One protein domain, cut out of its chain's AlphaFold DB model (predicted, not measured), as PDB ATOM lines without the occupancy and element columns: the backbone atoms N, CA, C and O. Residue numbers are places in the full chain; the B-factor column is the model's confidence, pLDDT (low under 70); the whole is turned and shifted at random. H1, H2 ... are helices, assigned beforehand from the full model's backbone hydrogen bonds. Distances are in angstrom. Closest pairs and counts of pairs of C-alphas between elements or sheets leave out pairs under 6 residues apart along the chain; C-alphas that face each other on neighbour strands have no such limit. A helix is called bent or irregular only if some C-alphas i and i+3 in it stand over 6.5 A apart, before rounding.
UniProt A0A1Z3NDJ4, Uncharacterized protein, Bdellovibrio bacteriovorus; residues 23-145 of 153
ATOM      1  N   THR A  23      29.381 -49.513  36.819       81.81
ATOM      2  CA  THR A  23      29.762 -50.021  35.504       81.81
ATOM      3  C   THR A  23      28.816 -49.466  34.447       81.81
ATOM      4  O   THR A  23      27.628 -49.254  34.710       81.81
ATOM      5  N   SER A  24      29.328 -49.298  33.226       86.00
ATOM      6  CA  SER A  24      28.512 -48.958  32.056       86.00
ATOM      7  C   SER A  24      27.322 -49.904  31.920       86.00
ATOM      8  O   SER A  24      26.202 -49.455  31.714       86.00
ATOM      9  N   ASP A  25      27.535 -51.205  32.125       89.06
ATOM     10  CA  ASP A  25      26.494 -52.227  31.990       89.06
ATOM     11  C   ASP A  25      25.353 -52.029  32.990       89.06
ATOM     12  O   ASP A  25      24.180 -52.131  32.622       89.06
ATOM     13  N   ARG A  26      25.682 -51.706  34.249       89.50
ATOM     14  CA  ARG A  26      24.663 -51.455  35.272       89.50
ATOM     15  C   ARG A  26      23.890 -50.175  34.974       89.50
ATOM     16  O   ARG A  26      22.665 -50.190  35.049       89.50
ATOM     17  N   PHE A  27      24.588 -49.106  34.589       93.06
ATOM     18  CA  PHE A  27      23.940 -47.868  34.160       93.06
ATOM     19  C   PHE A  27      22.987 -48.119  32.984       93.06
ATOM     20  O   PHE A  27      21.843 -47.677  33.022       93.06
ATOM     21  N   ILE A  28      23.433 -48.849  31.954       94.38
ATOM     22  CA  ILE A  28      22.632 -49.149  30.760       94.38
ATOM     23  C   ILE A  28      21.372 -49.922  31.148       94.38
ATOM     24  O   ILE A  28      20.282 -49.554  30.711       94.38
ATOM     25  N   PHE A  29      21.502 -50.962  31.973       93.06
ATOM     26  CA  PHE A  29      20.357 -51.749  32.427       93.06
ATOM     27  C   PHE A  29      19.321 -50.875  33.151       93.06
ATOM     28  O   PHE A  29      18.161 -50.835  32.734       93.06
ATOM     29  N   ASP A  30      19.750 -50.107  34.157       92.88
ATOM     30  CA  ASP A  30      18.854 -49.259  34.955       92.88
ATOM     31  C   ASP A  30      18.246 -48.122  34.114       92.88
ATOM     32  O   ASP A  30      17.065 -47.797  34.255       92.88
ATOM     33  N   PHE A  31      19.018 -47.547  33.186       95.56
ATOM     34  CA  PHE A  31      18.535 -46.519  32.265       95.56
ATOM     35  C   PHE A  31      17.444 -47.058  31.336       95.56
ATOM     36  O   PHE A  31      16.413 -46.406  31.144       95.56
ATOM     37  N   LEU A  32      17.641 -48.245  30.754       95.69
ATOM     38  CA  LEU A  32      16.658 -48.871  29.866       95.69
ATOM     39  C   LEU A  32      15.386 -49.252  30.625       95.69
ATOM     40  O   LEU A  32      14.281 -48.964  30.152       95.69
ATOM     41  N   GLU A  33      15.526 -49.830  31.818       94.25
ATOM     42  CA  GLU A  33      14.389 -50.166  32.673       94.25
ATOM     43  C   GLU A  33      13.583 -48.912  33.037       94.25
ATOM     44  O   GLU A  33      12.362 -48.857  32.840       94.25
ATOM     45  N   GLN A  34      14.262 -47.865  33.511       94.69
ATOM     46  CA  GLN A  34      13.608 -46.622  33.900       94.69
ATOM     47  C   GLN A  34      13.013 -45.878  32.697       94.69
ATOM     48  O   GLN A  34      11.960 -45.239  32.826       94.69
ATOM     49  N   THR A  35      13.619 -45.996  31.513       96.69
ATOM     50  CA  THR A  35      13.036 -45.474  30.271       96.69
ATOM     51  C   THR A  35      11.719 -46.173  29.959       96.69
ATOM     52  O   THR A  35      10.720 -45.492  29.727       96.69
ATOM     53  N   GLN A  36      11.663 -47.507  30.032       96.44
ATOM     54  CA  GLN A  36      10.424 -48.249  29.779       96.44
ATOM     55  C   GLN A  36       9.324 -47.893  30.789       96.44
ATOM     56  O   GLN A  36       8.173 -47.666  30.404       96.44
ATOM     57  N   ARG A  37       9.668 -47.780  32.080       93.81
ATOM     58  CA  ARG A  37       8.733 -47.316  33.122       93.81
ATOM     59  C   ARG A  37       8.194 -45.917  32.802       93.81
ATOM     60  O   ARG A  37       6.984 -45.696  32.857       93.81
ATOM     61  N   SER A  38       9.079 -44.998  32.414       94.75
ATOM     62  CA  SER A  38       8.723 -43.618  32.071       94.75
ATOM     63  C   SER A  38       7.822 -43.544  30.835       94.75
ATOM     64  O   SER A  38       6.830 -42.818  30.853       94.75
ATOM     65  N   LEU A  39       8.102 -44.331  29.788       96.31
ATOM     66  CA  LEU A  39       7.262 -44.416  28.589       96.31
ATOM     67  C   LEU A  39       5.840 -44.867  28.924       96.31
ATOM     68  O   LEU A  39       4.882 -44.239  28.472       96.31
ATOM     69  N   ASN A  40       5.692 -45.895  29.762       95.56
ATOM     70  CA  ASN A  40       4.381 -46.402  30.173       95.56
ATOM     71  C   ASN A  40       3.553 -45.328  30.897       95.56
ATOM     72  O   ASN A  40       2.379 -45.125  30.575       95.56
ATOM     73  N   VAL A  41       4.165 -44.620  31.854       95.00
ATOM     74  CA  VAL A  41       3.498 -43.551  32.619       95.00
ATOM     75  C   VAL A  41       3.125 -42.385  31.704       95.00
ATOM     76  O   VAL A  41       1.954 -42.011  31.628       95.00
ATOM     77  N   ILE A  42       4.092 -41.867  30.944       95.00
ATOM     78  CA  ILE A  42       3.891 -40.701  30.079       95.00
ATOM     79  C   ILE A  42       2.859 -41.003  28.987       95.00
ATOM     80  O   ILE A  42       1.998 -40.169  28.708       95.00
ATOM     81  N   ASN A  43       2.897 -42.182  28.360       96.50
ATOM     82  CA  ASN A  43       1.912 -42.535  27.338       96.50
ATOM     83  C   ASN A  43       0.505 -42.675  27.921       96.50
ATOM     84  O   ASN A  43      -0.448 -42.233  27.281       96.50
ATOM     85  N   LYS A  44       0.359 -43.209  29.139       96.81
ATOM     86  CA  LYS A  44      -0.940 -43.275  29.823       96.81
ATOM     87  C   LYS A  44      -1.513 -41.881  30.088       96.81
ATOM     88  O   LYS A  44      -2.676 -41.633  29.772       96.81
ATOM     89  N   GLU A  45      -0.703 -40.969  30.623       96.25
ATOM     90  CA  GLU A  45      -1.105 -39.576  30.876       96.25
ATOM     91  C   GLU A  45      -1.490 -38.863  29.578       96.25
ATOM     92  O   GLU A  45      -2.553 -38.254  29.466       96.25
ATOM     93  N   ARG A  46      -0.660 -39.001  28.543       95.06
ATOM     94  CA  ARG A  46      -0.901 -38.364  27.246       95.06
ATOM     95  C   ARG A  46      -2.131 -38.920  26.543       95.06
ATOM     96  O   ARG A  46      -2.865 -38.137  25.945       95.06
ATOM     97  N   ALA A  47      -2.380 -40.225  26.634       96.38
ATOM     98  CA  ALA A  47      -3.587 -40.845  26.098       96.38
ATOM     99  C   ALA A  47      -4.849 -40.286  26.770       96.38
ATOM    100  O   ALA A  47      -5.807 -39.954  26.073       96.38
ATOM    101  N   ALA A  48      -4.829 -40.111  28.097       97.06
ATOM    102  CA  ALA A  48      -5.941 -39.521  28.846       97.06
ATOM    103  C   ALA A  48      -6.241 -38.071  28.420       97.06
ATOM    104  O   ALA A  48      -7.387 -37.633  28.450       97.06
ATOM    105  N   GLU A  49      -5.221 -37.341  27.970       96.50
ATOM    106  CA  GLU A  49      -5.335 -35.965  27.476       96.50
ATOM    107  C   GLU A  49      -5.564 -35.866  25.955       96.50
ATOM    108  O   GLU A  49      -5.544 -34.765  25.398       96.50
ATOM    109  N   GLY A  50      -5.723 -36.992  25.249       94.06
ATOM    110  CA  GLY A  50      -5.852 -37.014  23.785       94.06
ATOM    111  C   GLY A  50      -4.607 -36.506  23.044       94.06
ATOM    112  O   GLY A  50      -4.694 -36.050  21.900       94.06
ATOM    113  N   LYS A  51      -3.434 -36.541  23.686       92.06
ATOM    114  CA  LYS A  51      -2.156 -36.100  23.116       92.06
ATOM    115  C   LYS A  51      -1.461 -37.242  22.374       92.06
ATOM    116  O   LYS A  51      -1.590 -38.415  22.704       92.06
ATOM    117  N   ARG A  52      -0.636 -36.878  21.387       90.94
ATOM    118  CA  ARG A  52       0.198 -37.825  20.627       90.94
ATOM    119  C   ARG A  52       1.172 -38.560  21.547       90.94
ATOM    120  O   ARG A  52       1.853 -37.898  22.329       90.94
ATOM    121  N   LEU A  53       1.262 -39.876  21.420       94.62
ATOM    122  CA  LEU A  53       2.092 -40.737  22.264       94.62
ATOM    123  C   LEU A  53       3.561 -40.757  21.810       94.62
ATOM    124  O   LEU A  53       3.865 -40.400  20.668       94.62
ATOM    125  N   TYR A  54       4.449 -41.157  22.717       95.00
ATOM    126  CA  TYR A  54       5.791 -41.642  22.393       95.00
ATOM    127  C   TYR A  54       5.708 -43.055  21.791       95.00
ATOM    128  O   TYR A  54       4.628 -43.642  21.701       95.00
ATOM    129  N   CYS A  55       6.853 -43.612  21.402       94.19
ATOM    130  CA  CYS A  55       6.990 -45.035  21.131       94.19
ATOM    131  C   CYS A  55       6.506 -45.879  22.330       94.19
ATOM    132  O   CYS A  55       6.565 -45.440  23.480       94.19
ATOM    133  N   GLU A  56       5.969 -47.070  22.056       94.00
ATOM    134  CA  GLU A  56       5.471 -47.990  23.092       94.00
ATOM    135  C   GLU A  56       6.623 -48.604  23.899       94.00
ATOM    136  O   GLU A  56       6.564 -48.707  25.123       94.00
ATOM    137  N   ALA A  57       7.700 -48.957  23.201       93.50
ATOM    138  CA  ALA A  57       8.936 -49.473  23.762       93.50
ATOM    139  C   ALA A  57      10.117 -49.061  22.878       93.50
ATOM    140  O   ALA A  57       9.941 -48.743  21.696       93.50
ATOM    141  N   LEU A  58      11.322 -49.096  23.450       94.25
ATOM    142  CA  LEU A  58      12.547 -48.927  22.679       94.25
ATOM    143  C   LEU A  58      12.791 -50.157  21.798       94.25
ATOM    144  O   LEU A  58      12.724 -51.295  22.262       94.25
ATOM    145  N   ASN A  59      13.102 -49.934  20.526       93.50
ATOM    146  CA  ASN A  59      13.526 -50.984  19.611       93.50
ATOM    147  C   ASN A  59      15.023 -51.310  19.787       93.50
ATOM    148  O   ASN A  59      15.761 -50.616  20.487       93.50
ATOM    149  N   GLN A  60      15.488 -52.365  19.116       94.19
ATOM    150  CA  GLN A  60      16.875 -52.822  19.229       94.19
ATOM    151  C   GLN A  60      17.902 -51.752  18.823       94.19
ATOM    152  O   GLN A  60      18.937 -51.631  19.471       94.19
ATOM    153  N   GLU A  61      17.630 -50.956  17.787       95.00
ATOM    154  CA  GLU A  61      18.543 -49.896  17.337       95.00
ATOM    155  C   GLU A  61      18.696 -48.797  18.396       95.00
ATOM    156  O   GLU A  61      19.806 -48.343  18.664       95.00
ATOM    157  N   GLN A  62      17.596 -48.408  19.044       94.88
ATOM    158  CA  GLN A  62      17.588 -47.419  20.124       94.88
ATOM    159  C   GLN A  62      18.313 -47.941  21.370       94.88
ATOM    160  O   GLN A  62      19.073 -47.204  21.997       94.88
ATOM    161  N   VAL A  63      18.126 -49.221  21.703       95.75
ATOM    162  CA  VAL A  63      18.855 -49.883  22.796       95.75
ATOM    163  C   VAL A  63      20.359 -49.890  22.516       95.75
ATOM    164  O   VAL A  63      21.146 -49.510  23.382       95.75
ATOM    165  N   LEU A  64      20.767 -50.262  21.298       94.38
ATOM    166  CA  LEU A  64      22.175 -50.268  20.894       94.38
ATOM    167  C   LEU A  64      22.782 -48.862  20.883       94.38
ATOM    168  O   LEU A  64      23.914 -48.695  21.327       94.38
ATOM    169  N   LEU A  65      22.035 -47.851  20.429       95.56
ATOM    170  CA  LEU A  65      22.444 -46.446  20.490       95.56
ATOM    171  C   LEU A  65      22.765 -46.024  21.929       95.56
ATOM    172  O   LEU A  65      23.830 -45.460  22.179       95.56
ATOM    173  N   ILE A  66      21.859 -46.303  22.870       95.69
ATOM    174  CA  ILE A  66      22.039 -45.959  24.287       95.69
ATOM    175  C   ILE A  66      23.254 -46.690  24.859       95.69
ATOM    176  O   ILE A  66      24.114 -46.052  25.462       95.69
ATOM    177  N   ALA A  67      23.353 -48.001  24.623       94.88
ATOM    178  CA  ALA A  67      24.448 -48.820  25.131       94.88
ATOM    179  C   ALA A  67      25.812 -48.360  24.596       94.88
ATOM    180  O   ALA A  67      26.748 -48.165  25.371       94.88
ATOM    181  N   ALA A  68      25.913 -48.125  23.285       94.94
ATOM    182  CA  ALA A  68      27.141 -47.650  22.655       94.94
ATOM    183  C   ALA A  68      27.545 -46.265  23.177       94.94
ATOM    184  O   ALA A  68      28.716 -46.041  23.465       94.94
ATOM    185  N   THR A  69      26.577 -45.360  23.348       95.88
ATOM    186  CA  THR A  69      26.836 -43.999  23.837       95.88
ATOM    187  C   THR A  69      27.269 -44.005  25.305       95.88
ATOM    188  O   THR A  69      28.244 -43.350  25.653       95.88
ATOM    189  N   ALA A  70      26.595 -44.774  26.166       95.44
ATOM    190  CA  ALA A  70      26.942 -44.890  27.587       95.44
ATOM    191  C   ALA A  70      28.286 -45.594  27.835       95.44
ATOM    192  O   ALA A  70      28.879 -45.424  28.896       95.44
ATOM    193  N   SER A  71      28.762 -46.388  26.869       93.69
ATOM    194  CA  SER A  71      30.045 -47.096  26.952       93.69
ATOM    195  C   SER A  71      31.242 -46.239  26.525       93.69
ATOM    196  O   SER A  71      32.378 -46.707  26.599       93.69
ATOM    197  N   VAL A  72      31.018 -45.007  26.054       94.50
ATOM    198  CA  VAL A  72      32.105 -44.072  25.746       94.50
ATOM    199  C   VAL A  72      32.767 -43.639  27.063       94.50
ATOM    200  O   VAL A  72      32.074 -43.104  27.930       94.50
ATOM    201  N   PRO A  73      34.087 -43.849  27.235       91.81
ATOM    202  CA  PRO A  73      34.793 -43.427  28.440       91.81
ATOM    203  C   PRO A  73      34.648 -41.925  28.678       91.81
ATOM    204  O   PRO A  73      34.732 -41.144  27.731       91.81
ATOM    205  N   ASP A  74      34.438 -41.542  29.937       91.88
ATOM    206  CA  ASP A  74      34.347 -40.150  30.396       91.88
ATOM    207  C   ASP A  74      33.290 -39.291  29.679       91.88
ATOM    208  O   ASP A  74      33.321 -38.064  29.778       91.88
ATOM    209  N   ILE A  75      32.326 -39.916  28.988       95.88
ATOM    210  CA  ILE A  75      31.237 -39.185  28.347       95.88
ATOM    211  C   ILE A  75      30.476 -38.376  29.393       95.88
ATOM    212  O   ILE A  75      30.070 -38.888  30.441       95.88
ATOM    213  N   THR A  76      30.272 -37.098  29.109       97.75
ATOM    214  CA  THR A  76      29.514 -36.218  29.996       97.75
ATOM    215  C   THR A  76      28.011 -36.444  29.844       97.75
ATOM    216  O   THR A  76      27.518 -36.922  28.815       97.75
ATOM    217  N   VAL A  77      27.239 -36.035  30.851       97.06
ATOM    218  CA  VAL A  77      25.767 -36.006  30.789       97.06
ATOM    219  C   VAL A  77      25.266 -35.250  29.553       97.06
ATOM    220  O   VAL A  77      24.311 -35.688  28.901       97.06
ATOM    221  N   ALA A  78      25.903 -34.126  29.210       97.00
ATOM    222  CA  ALA A  78      25.553 -33.323  28.041       97.00
ATOM    223  C   ALA A  78      25.757 -34.090  26.730       97.00
ATOM    224  O   ALA A  78      24.861 -34.117  25.882       97.00
ATOM    225  N   GLU A  79      26.918 -34.724  26.565       97.88
ATOM    226  CA  GLU A  79      27.272 -35.478  25.359       97.88
ATOM    227  C   GLU A  79      26.397 -36.715  25.189       97.88
ATOM    228  O   GLU A  79      25.900 -36.964  24.085       97.88
ATOM    229  N   PHE A  80      26.141 -37.441  26.281       97.75
ATOM    230  CA  PHE A  80      25.222 -38.573  26.285       97.75
ATOM    231  C   PHE A  80      23.814 -38.134  25.873       97.75
ATOM    232  O   PHE A  80      23.248 -38.668  24.917       97.75
ATOM    233  N   THR A  81      23.273 -37.107  26.542       97.19
ATOM    234  CA  THR A  81      21.923 -36.597  26.256       97.19
ATOM    235  C   THR A  81      21.813 -36.161  24.803       97.19
ATOM    236  O   THR A  81      20.872 -36.546  24.113       97.19
ATOM    237  N   LYS A  82      22.784 -35.393  24.305       95.44
ATOM    238  CA  LYS A  82      22.789 -34.923  22.920       95.44
ATOM    239  C   LYS A  82      22.817 -36.091  21.930       95.44
ATOM    240  O   LYS A  82      21.940 -36.183  21.077       95.44
ATOM    241  N   THR A  83      23.772 -37.006  22.078       95.69
ATOM    242  CA  THR A  83      23.982 -38.117  21.134       95.69
ATOM    243  C   THR A  83      22.772 -39.047  21.068       95.69
ATOM    244  O   THR A  83      22.326 -39.415  19.975       95.69
ATOM    245  N   VAL A  84      22.200 -39.386  22.230       96.06
ATOM    246  CA  VAL A  84      20.995 -40.217  22.302       96.06
ATOM    247  C   VAL A  84      19.813 -39.479  21.679       96.06
ATOM    248  O   VAL A  84      19.153 -40.025  20.804       96.06
ATOM    249  N   THR A  85      19.548 -38.230  22.061       93.06
ATOM    250  CA  THR A  85      18.319 -37.515  21.651       93.06
ATOM    251  C   THR A  85      18.302 -37.097  20.183       93.06
ATOM    252  O   THR A  85      17.231 -37.032  19.582       93.06
ATOM    253  N   GLU A  86      19.465 -36.890  19.562       90.62
ATOM    254  CA  GLU A  86      19.572 -36.662  18.114       90.62
ATOM    255  C   GLU A  86      19.109 -37.882  17.292       90.62
ATOM    256  O   GLU A  86      18.639 -37.726  16.160       90.62
ATOM    257  N   ASN A  87      19.202 -39.091  17.860       90.44
ATOM    258  CA  ASN A  87      18.974 -40.345  17.137       90.44
ATOM    259  C   ASN A  87      17.853 -41.224  17.713       90.44
ATOM    260  O   ASN A  87      17.404 -42.132  17.014       90.44
ATOM    261  N   LEU A  88      17.358 -40.936  18.923       92.69
ATOM    262  CA  LEU A  88      16.355 -41.742  19.622       92.69
ATOM    263  C   LEU A  88      15.056 -41.840  18.820       92.69
ATOM    264  O   LEU A  88      14.577 -42.943  18.584       92.69
ATOM    265  N   LYS A  89      14.498 -40.709  18.364       91.00
ATOM    266  CA  LYS A  89      13.271 -40.640  17.543       91.00
ATOM    267  C   LYS A  89      12.093 -41.417  18.148       91.00
ATOM    268  O   LYS A  89      11.285 -41.989  17.413       91.00
ATOM    269  N   CYS A  90      11.995 -41.465  19.476       92.69
ATOM    270  CA  CYS A  90      10.899 -42.165  20.144       92.69
ATOM    271  C   CYS A  90       9.618 -41.331  20.077       92.69
ATOM    272  O   CYS A  90       8.532 -41.873  19.858       92.69
ATOM    273  N   TYR A  91       9.724 -40.005  20.193       92.75
ATOM    274  CA  TYR A  91       8.610 -39.134  19.869       92.75
ATOM    275  C   TYR A  91       8.458 -39.013  18.346       92.75
ATOM    276  O   TYR A  91       9.385 -38.605  17.641       92.75
ATOM    277  N   PRO A  92       7.276 -39.321  17.796       85.38
ATOM    278  CA  PRO A  92       7.102 -39.381  16.356       85.38
ATOM    279  C   PRO A  92       7.210 -37.989  15.710       85.38
ATOM    280  O   PRO A  92       6.574 -37.014  16.132       85.38
ATOM    281  N   VAL A  93       7.991 -37.908  14.631       78.44
ATOM    282  CA  VAL A  93       8.177 -36.686  13.834       78.44
ATOM    283  C   VAL A  93       6.878 -36.269  13.130       78.44
ATOM    284  O   VAL A  93       5.974 -37.080  12.902       78.44
ATOM    285  N   PHE A  94       6.724 -34.973  12.845       65.12
ATOM    286  CA  PHE A  94       5.524 -34.443  12.179       65.12
ATOM    287  C   PHE A  94       5.524 -34.710  10.672       65.12
ATOM    288  O   PHE A  94       4.467 -34.967  10.106       65.12
ATOM    289  N   PHE A  95       6.697 -34.699  10.039       59.44
ATOM    290  CA  PHE A  95       6.863 -34.997   8.620       59.44
ATOM    291  C   PHE A  95       8.143 -35.822   8.420       59.44
ATOM    292  O   PHE A  95       9.159 -35.512   9.053       59.44
ATOM    293  N   PRO A  96       8.146 -36.837   7.532       52.88
ATOM    294  CA  PRO A  96       9.399 -37.397   7.035       52.88
ATOM    295  C   PRO A  96      10.234 -36.258   6.424       52.88
ATOM    296  O   PRO A  96       9.644 -35.285   5.948       52.88
ATOM    297  N   PRO A  97      11.577 -36.325   6.415       53.19
ATOM    298  CA  PRO A  97      12.411 -35.297   5.796       53.19
ATOM    299  C   PRO A  97      12.167 -35.267   4.278       53.19
ATOM    300  O   PRO A  97      12.870 -35.889   3.490       53.19
ATOM    301  N   TRP A  98      11.132 -34.545   3.852       47.53
ATOM    302  CA  TRP A  98      10.748 -34.347   2.461       47.53
ATOM    303  C   TRP A  98      11.708 -33.360   1.806       47.53
ATOM    304  O   TRP A  98      11.303 -32.231   1.577       47.53
ATOM    305  N   GLY A  99      12.969 -33.751   1.567       47.44
ATOM    306  CA  GLY A  99      13.936 -33.192   0.592       47.44
ATOM    307  C   GLY A  99      14.119 -31.666   0.449       47.44
ATOM    308  O   GLY A  99      14.925 -31.220  -0.362       47.44
ATOM    309  N   ARG A 100      13.405 -30.837   1.203       46.72
ATOM    310  CA  ARG A 100      13.310 -29.389   1.097       46.72
ATOM    311  C   ARG A 100      13.806 -28.845   2.419       46.72
ATOM    312  O   ARG A 100      13.084 -28.795   3.412       46.72
ATOM    313  N   LYS A 101      15.082 -28.467   2.408       45.56
ATOM    314  CA  LYS A 101      15.745 -27.684   3.451       45.56
ATOM    315  C   LYS A 101      15.045 -26.325   3.558       45.56
ATOM    316  O   LYS A 101      15.447 -25.364   2.915       45.56
ATOM    317  N   GLY A 102      13.949 -26.266   4.303       51.72
ATOM    318  CA  GLY A 102      13.214 -25.042   4.603       51.72
ATOM    319  C   GLY A 102      13.026 -24.893   6.108       51.72
ATOM    320  O   GLY A 102      12.845 -25.886   6.810       51.72
ATOM    321  N   VAL A 103      13.031 -23.648   6.591       53.31
ATOM    322  CA  VAL A 103      12.938 -23.275   8.018       53.31
ATOM    323  C   VAL A 103      11.734 -23.932   8.719       53.31
ATOM    324  O   VAL A 103      11.835 -24.339   9.874       53.31
ATOM    325  N   GLY A 104      10.621 -24.136   8.001       48.56
ATOM    326  CA  GLY A 104       9.434 -24.826   8.519       48.56
ATOM    327  C   GLY A 104       9.637 -26.319   8.820       48.56
ATOM    328  O   GLY A 104       9.111 -26.805   9.812       48.56
ATOM    329  N   GLY A 105      10.438 -27.045   8.031       48.34
ATOM    330  CA  GLY A 105      10.738 -28.464   8.283       48.34
ATOM    331  C   GLY A 105      11.656 -28.668   9.492       48.34
ATOM    332  O   GLY A 105      11.486 -29.622  10.249       48.34
ATOM    333  N   THR A 106      12.578 -27.728   9.716       52.00
ATOM    334  CA  THR A 106      13.461 -27.718  10.888       52.00
ATOM    335  C   THR A 106      12.671 -27.469  12.176       52.00
ATOM    336  O   THR A 106      12.805 -28.245  13.117       52.00
ATOM    337  N   LEU A 107      11.783 -26.465  12.198       54.97
ATOM    338  CA  LEU A 107      10.975 -26.117  13.380       54.97
ATOM    339  C   LEU A 107       9.976 -27.217  13.787       54.97
ATOM    340  O   LEU A 107       9.702 -27.406  14.973       54.97
ATOM    341  N   LEU A 108       9.439 -27.970  12.822       56.91
ATOM    342  CA  LEU A 108       8.452 -29.025  13.091       56.91
ATOM    343  C   LEU A 108       9.065 -30.267  13.751       56.91
ATOM    344  O   LEU A 108       8.402 -30.925  14.557       56.91
ATOM    345  N   ASN A 109      10.338 -30.562  13.470       66.50
ATOM    346  CA  ASN A 109      11.058 -31.665  14.108       66.50
ATOM    347  C   ASN A 109      11.756 -31.248  15.411       66.50
ATOM    348  O   ASN A 109      12.003 -32.112  16.251       66.50
ATOM    349  N   THR A 110      11.960 -29.944  15.649       79.31
ATOM    350  CA  THR A 110      12.422 -29.425  16.950       79.31
ATOM    351  C   THR A 110      11.537 -29.911  18.094       79.31
ATOM    352  O   THR A 110      12.049 -30.260  19.150       79.31
ATOM    353  N   LYS A 111      10.215 -30.007  17.891       84.75
ATOM    354  CA  LYS A 111       9.314 -30.524  18.930       84.75
ATOM    355  C   LYS A 111       9.592 -31.988  19.271       84.75
ATOM    356  O   LYS A 111       9.599 -32.322  20.445       84.75
ATOM    357  N   ALA A 112       9.804 -32.848  18.274       87.62
ATOM    358  CA  ALA A 112      10.114 -34.256  18.524       87.62
ATOM    359  C   ALA A 112      11.450 -34.402  19.263       87.62
ATOM    360  O   ALA A 112      11.508 -35.081  20.282       87.62
ATOM    361  N   TYR A 113      12.463 -33.651  18.826       89.31
ATOM    362  CA  TYR A 113      13.752 -33.579  19.507       89.31
ATOM    363  C   TYR A 113      13.621 -33.131  20.970       89.31
ATOM    364  O   TYR A 113      14.113 -33.806  21.864       89.31
ATOM    365  N   VAL A 114      12.901 -32.036  21.246       91.75
ATOM    366  CA  VAL A 114      12.693 -31.542  22.622       91.75
ATOM    367  C   VAL A 114      11.978 -32.578  23.490       91.75
ATOM    368  O   VAL A 114      12.308 -32.724  24.662       91.75
ATOM    369  N   MET A 115      11.014 -33.310  22.935       94.25
ATOM    370  CA  MET A 115      10.312 -34.366  23.665       94.25
ATOM    371  C   MET A 115      11.251 -35.527  24.018       94.25
ATOM    372  O   MET A 115      11.254 -35.976  25.162       94.25
ATOM    373  N   ASP A 116      12.101 -35.956  23.085       94.44
ATOM    374  CA  ASP A 116      13.117 -36.980  23.356       94.44
ATOM    375  C   ASP A 116      14.157 -36.489  24.382       94.44
ATOM    376  O   ASP A 116      14.534 -37.245  25.278       94.44
ATOM    377  N   VAL A 117      14.558 -35.211  24.328       95.38
ATOM    378  CA  VAL A 117      15.407 -34.583  25.359       95.38
ATOM    379  C   VAL A 117      14.754 -34.659  26.730       95.38
ATOM    380  O   VAL A 117      15.398 -35.093  27.683       95.38
ATOM    381  N   LEU A 118      13.477 -34.293  26.844       94.88
ATOM    382  CA  LEU A 118      12.760 -34.353  28.117       94.88
ATOM    383  C   LEU A 118      12.645 -35.786  28.643       94.88
ATOM    384  O   LEU A 118      12.780 -35.991  29.846       94.88
ATOM    385  N   LEU A 119      12.429 -36.774  27.769       96.38
ATOM    386  CA  LEU A 119      12.420 -38.184  28.160       96.38
ATOM    387  C   LEU A 119      13.766 -38.591  28.775       96.38
ATOM    388  O   LEU A 119      13.793 -39.065  29.909       96.38
ATOM    389  N   VAL A 120      14.875 -38.349  28.068       97.19
ATOM    390  CA  VAL A 120      16.223 -38.713  28.541       97.19
ATOM    391  C   VAL A 120      16.578 -37.976  29.833       97.19
ATOM    392  O   VAL A 120      17.016 -38.599  30.796       97.19
ATOM    393  N   GLN A 121      16.331 -36.666  29.899       96.00
ATOM    394  CA  GLN A 121      16.616 -35.868  31.094       96.00
ATOM    395  C   GLN A 121      15.778 -36.300  32.299       96.00
ATOM    396  O   GLN A 121      16.295 -36.332  33.412       96.00
ATOM    397  N   ASN A 122      14.509 -36.671  32.103       95.25
ATOM    398  CA  ASN A 122      13.671 -37.179  33.189       95.25
ATOM    399  C   ASN A 122      14.179 -38.521  33.724       95.25
ATOM    400  O   ASN A 122      14.167 -38.725  34.938       95.25
ATOM    401  N   VAL A 123      14.653 -39.409  32.846       96.56
ATOM    402  CA  VAL A 123      15.262 -40.685  33.248       96.56
ATOM    403  C   VAL A 123      16.554 -40.440  34.031       96.56
ATOM    404  O   VAL A 123      16.680 -40.943  35.144       96.56
ATOM    405  N   LEU A 124      17.459 -39.595  33.525       96.19
ATOM    406  CA  LEU A 124      18.705 -39.233  34.222       96.19
ATOM    407  C   LEU A 124      18.439 -38.567  35.574       96.19
ATOM    408  O   LEU A 124      19.062 -38.905  36.575       96.19
ATOM    409  N   LYS A 125      17.468 -37.651  35.624       95.12
ATOM    410  CA  LYS A 125      17.024 -37.016  36.866       95.12
ATOM    411  C   LYS A 125      16.533 -38.057  37.866       95.12
ATOM    412  O   LYS A 125      16.874 -37.959  39.037       95.12
ATOM    413  N   TRP A 126      15.734 -39.031  37.431       93.00
ATOM    414  CA  TRP A 126      15.262 -40.106  38.306       93.00
ATOM    415  C   TRP A 126      16.438 -40.919  38.845       93.00
ATOM    416  O   TRP A 126      16.555 -41.101  40.052       93.00
ATOM    417  N   MET A 127      17.336 -41.341  37.953       92.56
ATOM    418  CA  MET A 127      18.548 -42.112  38.263       92.56
ATOM    419  C   MET A 127      19.511 -41.390  39.215       92.56
ATOM    420  O   MET A 127      20.355 -42.028  39.841       92.56
ATOM    421  N   ASN A 128      19.353 -40.075  39.350       93.44
ATOM    422  CA  ASN A 128      20.090 -39.207  40.253       93.44
ATOM    423  C   ASN A 128      19.195 -38.656  41.382       93.44
ATOM    424  O   ASN A 128      19.188 -37.457  41.674       93.44
ATOM    425  N   GLU A 129      18.368 -39.516  41.985       89.94
ATOM    426  CA  GLU A 129      17.528 -39.195  43.154       89.94
ATOM    427  C   GLU A 129      16.546 -38.027  42.941       89.94
ATOM    428  O   GLU A 129      16.218 -37.265  43.857       89.94
ATOM    429  N   GLY A 130      16.090 -37.821  41.710       90.12
ATOM    430  CA  GLY A 130      15.218 -36.703  41.362       90.12
ATOM    431  C   GLY A 130      15.940 -35.366  41.170       90.12
ATOM    432  O   GLY A 130      15.265 -34.350  40.970       90.12
ATOM    433  N   LYS A 131      17.277 -35.321  41.186       92.25
ATOM    434  CA  LYS A 131      18.070 -34.112  40.908       92.25
ATOM    435  C   LYS A 131      18.626 -34.168  39.494       92.25
ATOM    436  O   LYS A 131      19.194 -35.166  39.079       92.25
ATOM    437  N   MET A 132      18.488 -33.081  38.739       94.75
ATOM    438  CA  MET A 132      19.099 -33.027  37.413       94.75
ATOM    439  C   MET A 132      20.629 -32.994  37.573       94.75
ATOM    440  O   MET A 132      21.115 -32.085  38.251       94.75
ATOM    441  N   PRO A 133      21.384 -33.954  37.009       94.12
ATOM    442  CA  PRO A 133      22.838 -33.924  37.097       94.12
ATOM    443  C   PRO A 133      23.429 -32.759  36.290       94.12
ATOM    444  O   PRO A 133      22.804 -32.280  35.336       94.12
ATOM    445  N   SER A 134      24.626 -32.294  36.674       95.94
ATOM    446  CA  SER A 134      25.308 -31.222  35.934       95.94
ATOM    447  C   SER A 134      25.651 -31.709  34.525       95.94
ATOM    448  O   SER A 134      26.087 -32.854  34.382       95.94
ATOM    449  N   PRO A 135      25.510 -30.868  33.487       95.31
ATOM    450  CA  PRO A 135      25.849 -31.244  32.116       95.31
ATOM    451  C   PRO A 135      27.291 -31.750  31.946       95.31
ATOM    452  O   PRO A 135      27.534 -32.611  31.106       95.31
ATOM    453  N   GLU A 136      28.225 -31.237  32.745       96.44
ATOM    454  CA  GLU A 136      29.665 -31.515  32.687       96.44
ATOM    455  C   GLU A 136      30.082 -32.735  33.519       96.44
ATOM    456  O   GLU A 136      31.228 -33.169  33.436       96.44
ATOM    457  N   THR A 137      29.180 -33.282  34.342       94.94
ATOM    458  CA  THR A 137      29.477 -34.454  35.167       94.94
ATOM    459  C   THR A 137      29.672 -35.679  34.265       94.94
ATOM    460  O   THR A 137      28.849 -35.895  33.366       94.94
ATOM    461  N   PRO A 138      30.715 -36.500  34.494       95.75
ATOM    462  CA  PRO A 138      30.837 -37.803  33.850       95.75
ATOM    463  C   PRO A 138      29.581 -38.647  34.081       95.75
ATOM    464  O   PRO A 138      29.056 -38.710  35.192       95.75
ATOM    465  N   LEU A 139      29.090 -39.322  33.043       94.56
ATOM    466  CA  LEU A 139      27.799 -40.013  33.081       94.56
ATOM    467  C   LEU A 139      27.706 -41.025  34.231       94.56
ATOM    468  O   LEU A 139      26.694 -41.071  34.927       94.56
ATOM    469  N   MET A 140      28.775 -41.785  34.477       92.81
ATOM    470  CA  MET A 140      28.805 -42.787  35.549       92.81
ATOM    471  C   MET A 140      28.760 -42.167  36.953       92.81
ATOM    472  O   MET A 140      28.217 -42.777  37.868       92.81
ATOM    473  N   GLU A 141      29.277 -40.947  37.124       91.06
ATOM    474  CA  GLU A 141      29.236 -40.209  38.396       91.06
ATOM    475  C   GLU A 141      27.882 -39.526  38.635       91.06
ATOM    476  O   GLU A 141      27.572 -39.114  39.750       91.06
ATOM    477  N   SER A 142      27.063 -39.405  37.587       89.12
ATOM    478  CA  SER A 142      25.746 -38.769  37.648       89.12
ATOM    479  C   SER A 142      24.628 -39.684  38.156       89.12
ATOM    480  O   SER A 142      23.493 -39.236  38.277       89.12
ATOM    481  N   TYR A 143      24.923 -40.958  38.417       88.38
ATOM    482  CA  TYR A 143      23.944 -41.995  38.740       88.38
ATOM    483  C   TYR A 143      24.207 -42.587  40.125       88.38
ATOM    484  O   TYR A 143      25.336 -42.951  40.454       88.38
ATOM    485  N   ASN A 144      23.140 -42.722  40.920       85.94
ATOM    486  CA  ASN A 144      23.192 -43.418  42.199       85.94
ATOM    487  C   ASN A 144      22.574 -44.830  42.075       85.94
ATOM    488  O   ASN A 144      21.344 -44.952  42.066       85.94
ATOM    489  N   PRO A 145      23.381 -45.909  42.051       79.88
ATOM    490  CA  PRO A 145      22.871 -47.279  41.968       79.88
ATOM    491  C   PRO A 145      22.069 -47.715  43.197       79.88
ATOM    492  O   PRO A 145      21.179 -48.561  43.095       79.88
TER     493      PRO A 145
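What this domain is: This is residues 23 to 145 of the 153 residues of an uncharacterized protein of Bdellovibrio bacteriovorus (UniProt A0A1Z3NDJ4). Two long helices, H1 and H4, meet at a steep angle, the last part of H4, residues 119 to 127, packing on residues 30 to 38 of H1, and a helical hairpin, H2 and H3, bridges them on one side, H2 on residues 24 to 32 of H1 and H3 on residues 113 to 121 of H4. Short H5 sits by the beginning of H3, and residues 98 to 104, at the far end of H4, stick out. The printed part has 123 residues with five named helices, H1 to H5 in order along the chain, and no named strand; its class is all helix. It is compact, with a radius of gyration of the C-alphas of 14.9 A, and spans 42 by 34 by 26 A.

How they stand to each other: H1, residues 24 to 48, touches H2, residues 60 to 70, with its residues 24 to 32 alone; the closest C-alphas, of Ile 28 and Ala 67, are 5.9 A apart, and the two run opposite ways at a steep tilt of 52 degrees. H2 and H3, residues 77 to 88, form a helical hairpin at a shallow tilt of 16 degrees, opposite ways, and touch closest at the C-alphas of Gln 62 and Leu 88, 5.8 A apart. H3 is the hub, touching three helices. It touches H4, residues 103 to 127, at a steep tilt of 53 degrees, opposite ways; the closest C-alphas, of Thr 85 and Asp 116, are 5.5 A apart. H4 also touches H1, at a steep tilt of 62 degrees, opposite ways, with the C-alphas of Thr 35 and Val 123 closest at 6.1 A. H3 and H5, residues 139 to 142, only just touch, with 3 pairs of C-alphas within 8 A, the closest being Val 77 and Leu 139 at 5.0 A. H1 and H3 are apart, as are H2 and H4. Every O i to N i+4 pair is within hydrogen-bond range in H1 and H2, against 7 of 8 in H3 and 18 of 21 in H4; H5 is too short for such a pair.

Where its parts are: H1 begins at C-alpha 24 (28.512, -48.958, 32.056) and is 35.9 A long from first to last C-alpha. H2 measures 15.3 A and H3 15.7 A. H4, 36.1 A long, begins at C-alpha 103 (12.938, -23.275, 8.018) and has a kink of 25 degrees near residue 112; it is neither bent nor irregular, but only just: C-alphas 108 and 111 are 6.1 A apart. H5, 5.2 A long, ends at C-alpha 142 (25.746, -38.769, 37.648).

The domain as a whole: The two C-alphas farthest apart, of Arg 100 and Pro 145, are 45.6 A apart. The printed part has no cut. The links H1 to H2, H3 to H4 and H4 to H5 are long, and H2 to H3 is short. The mean pLDDT of the printed part is 88.1, and residues 94 to 109 are under 70.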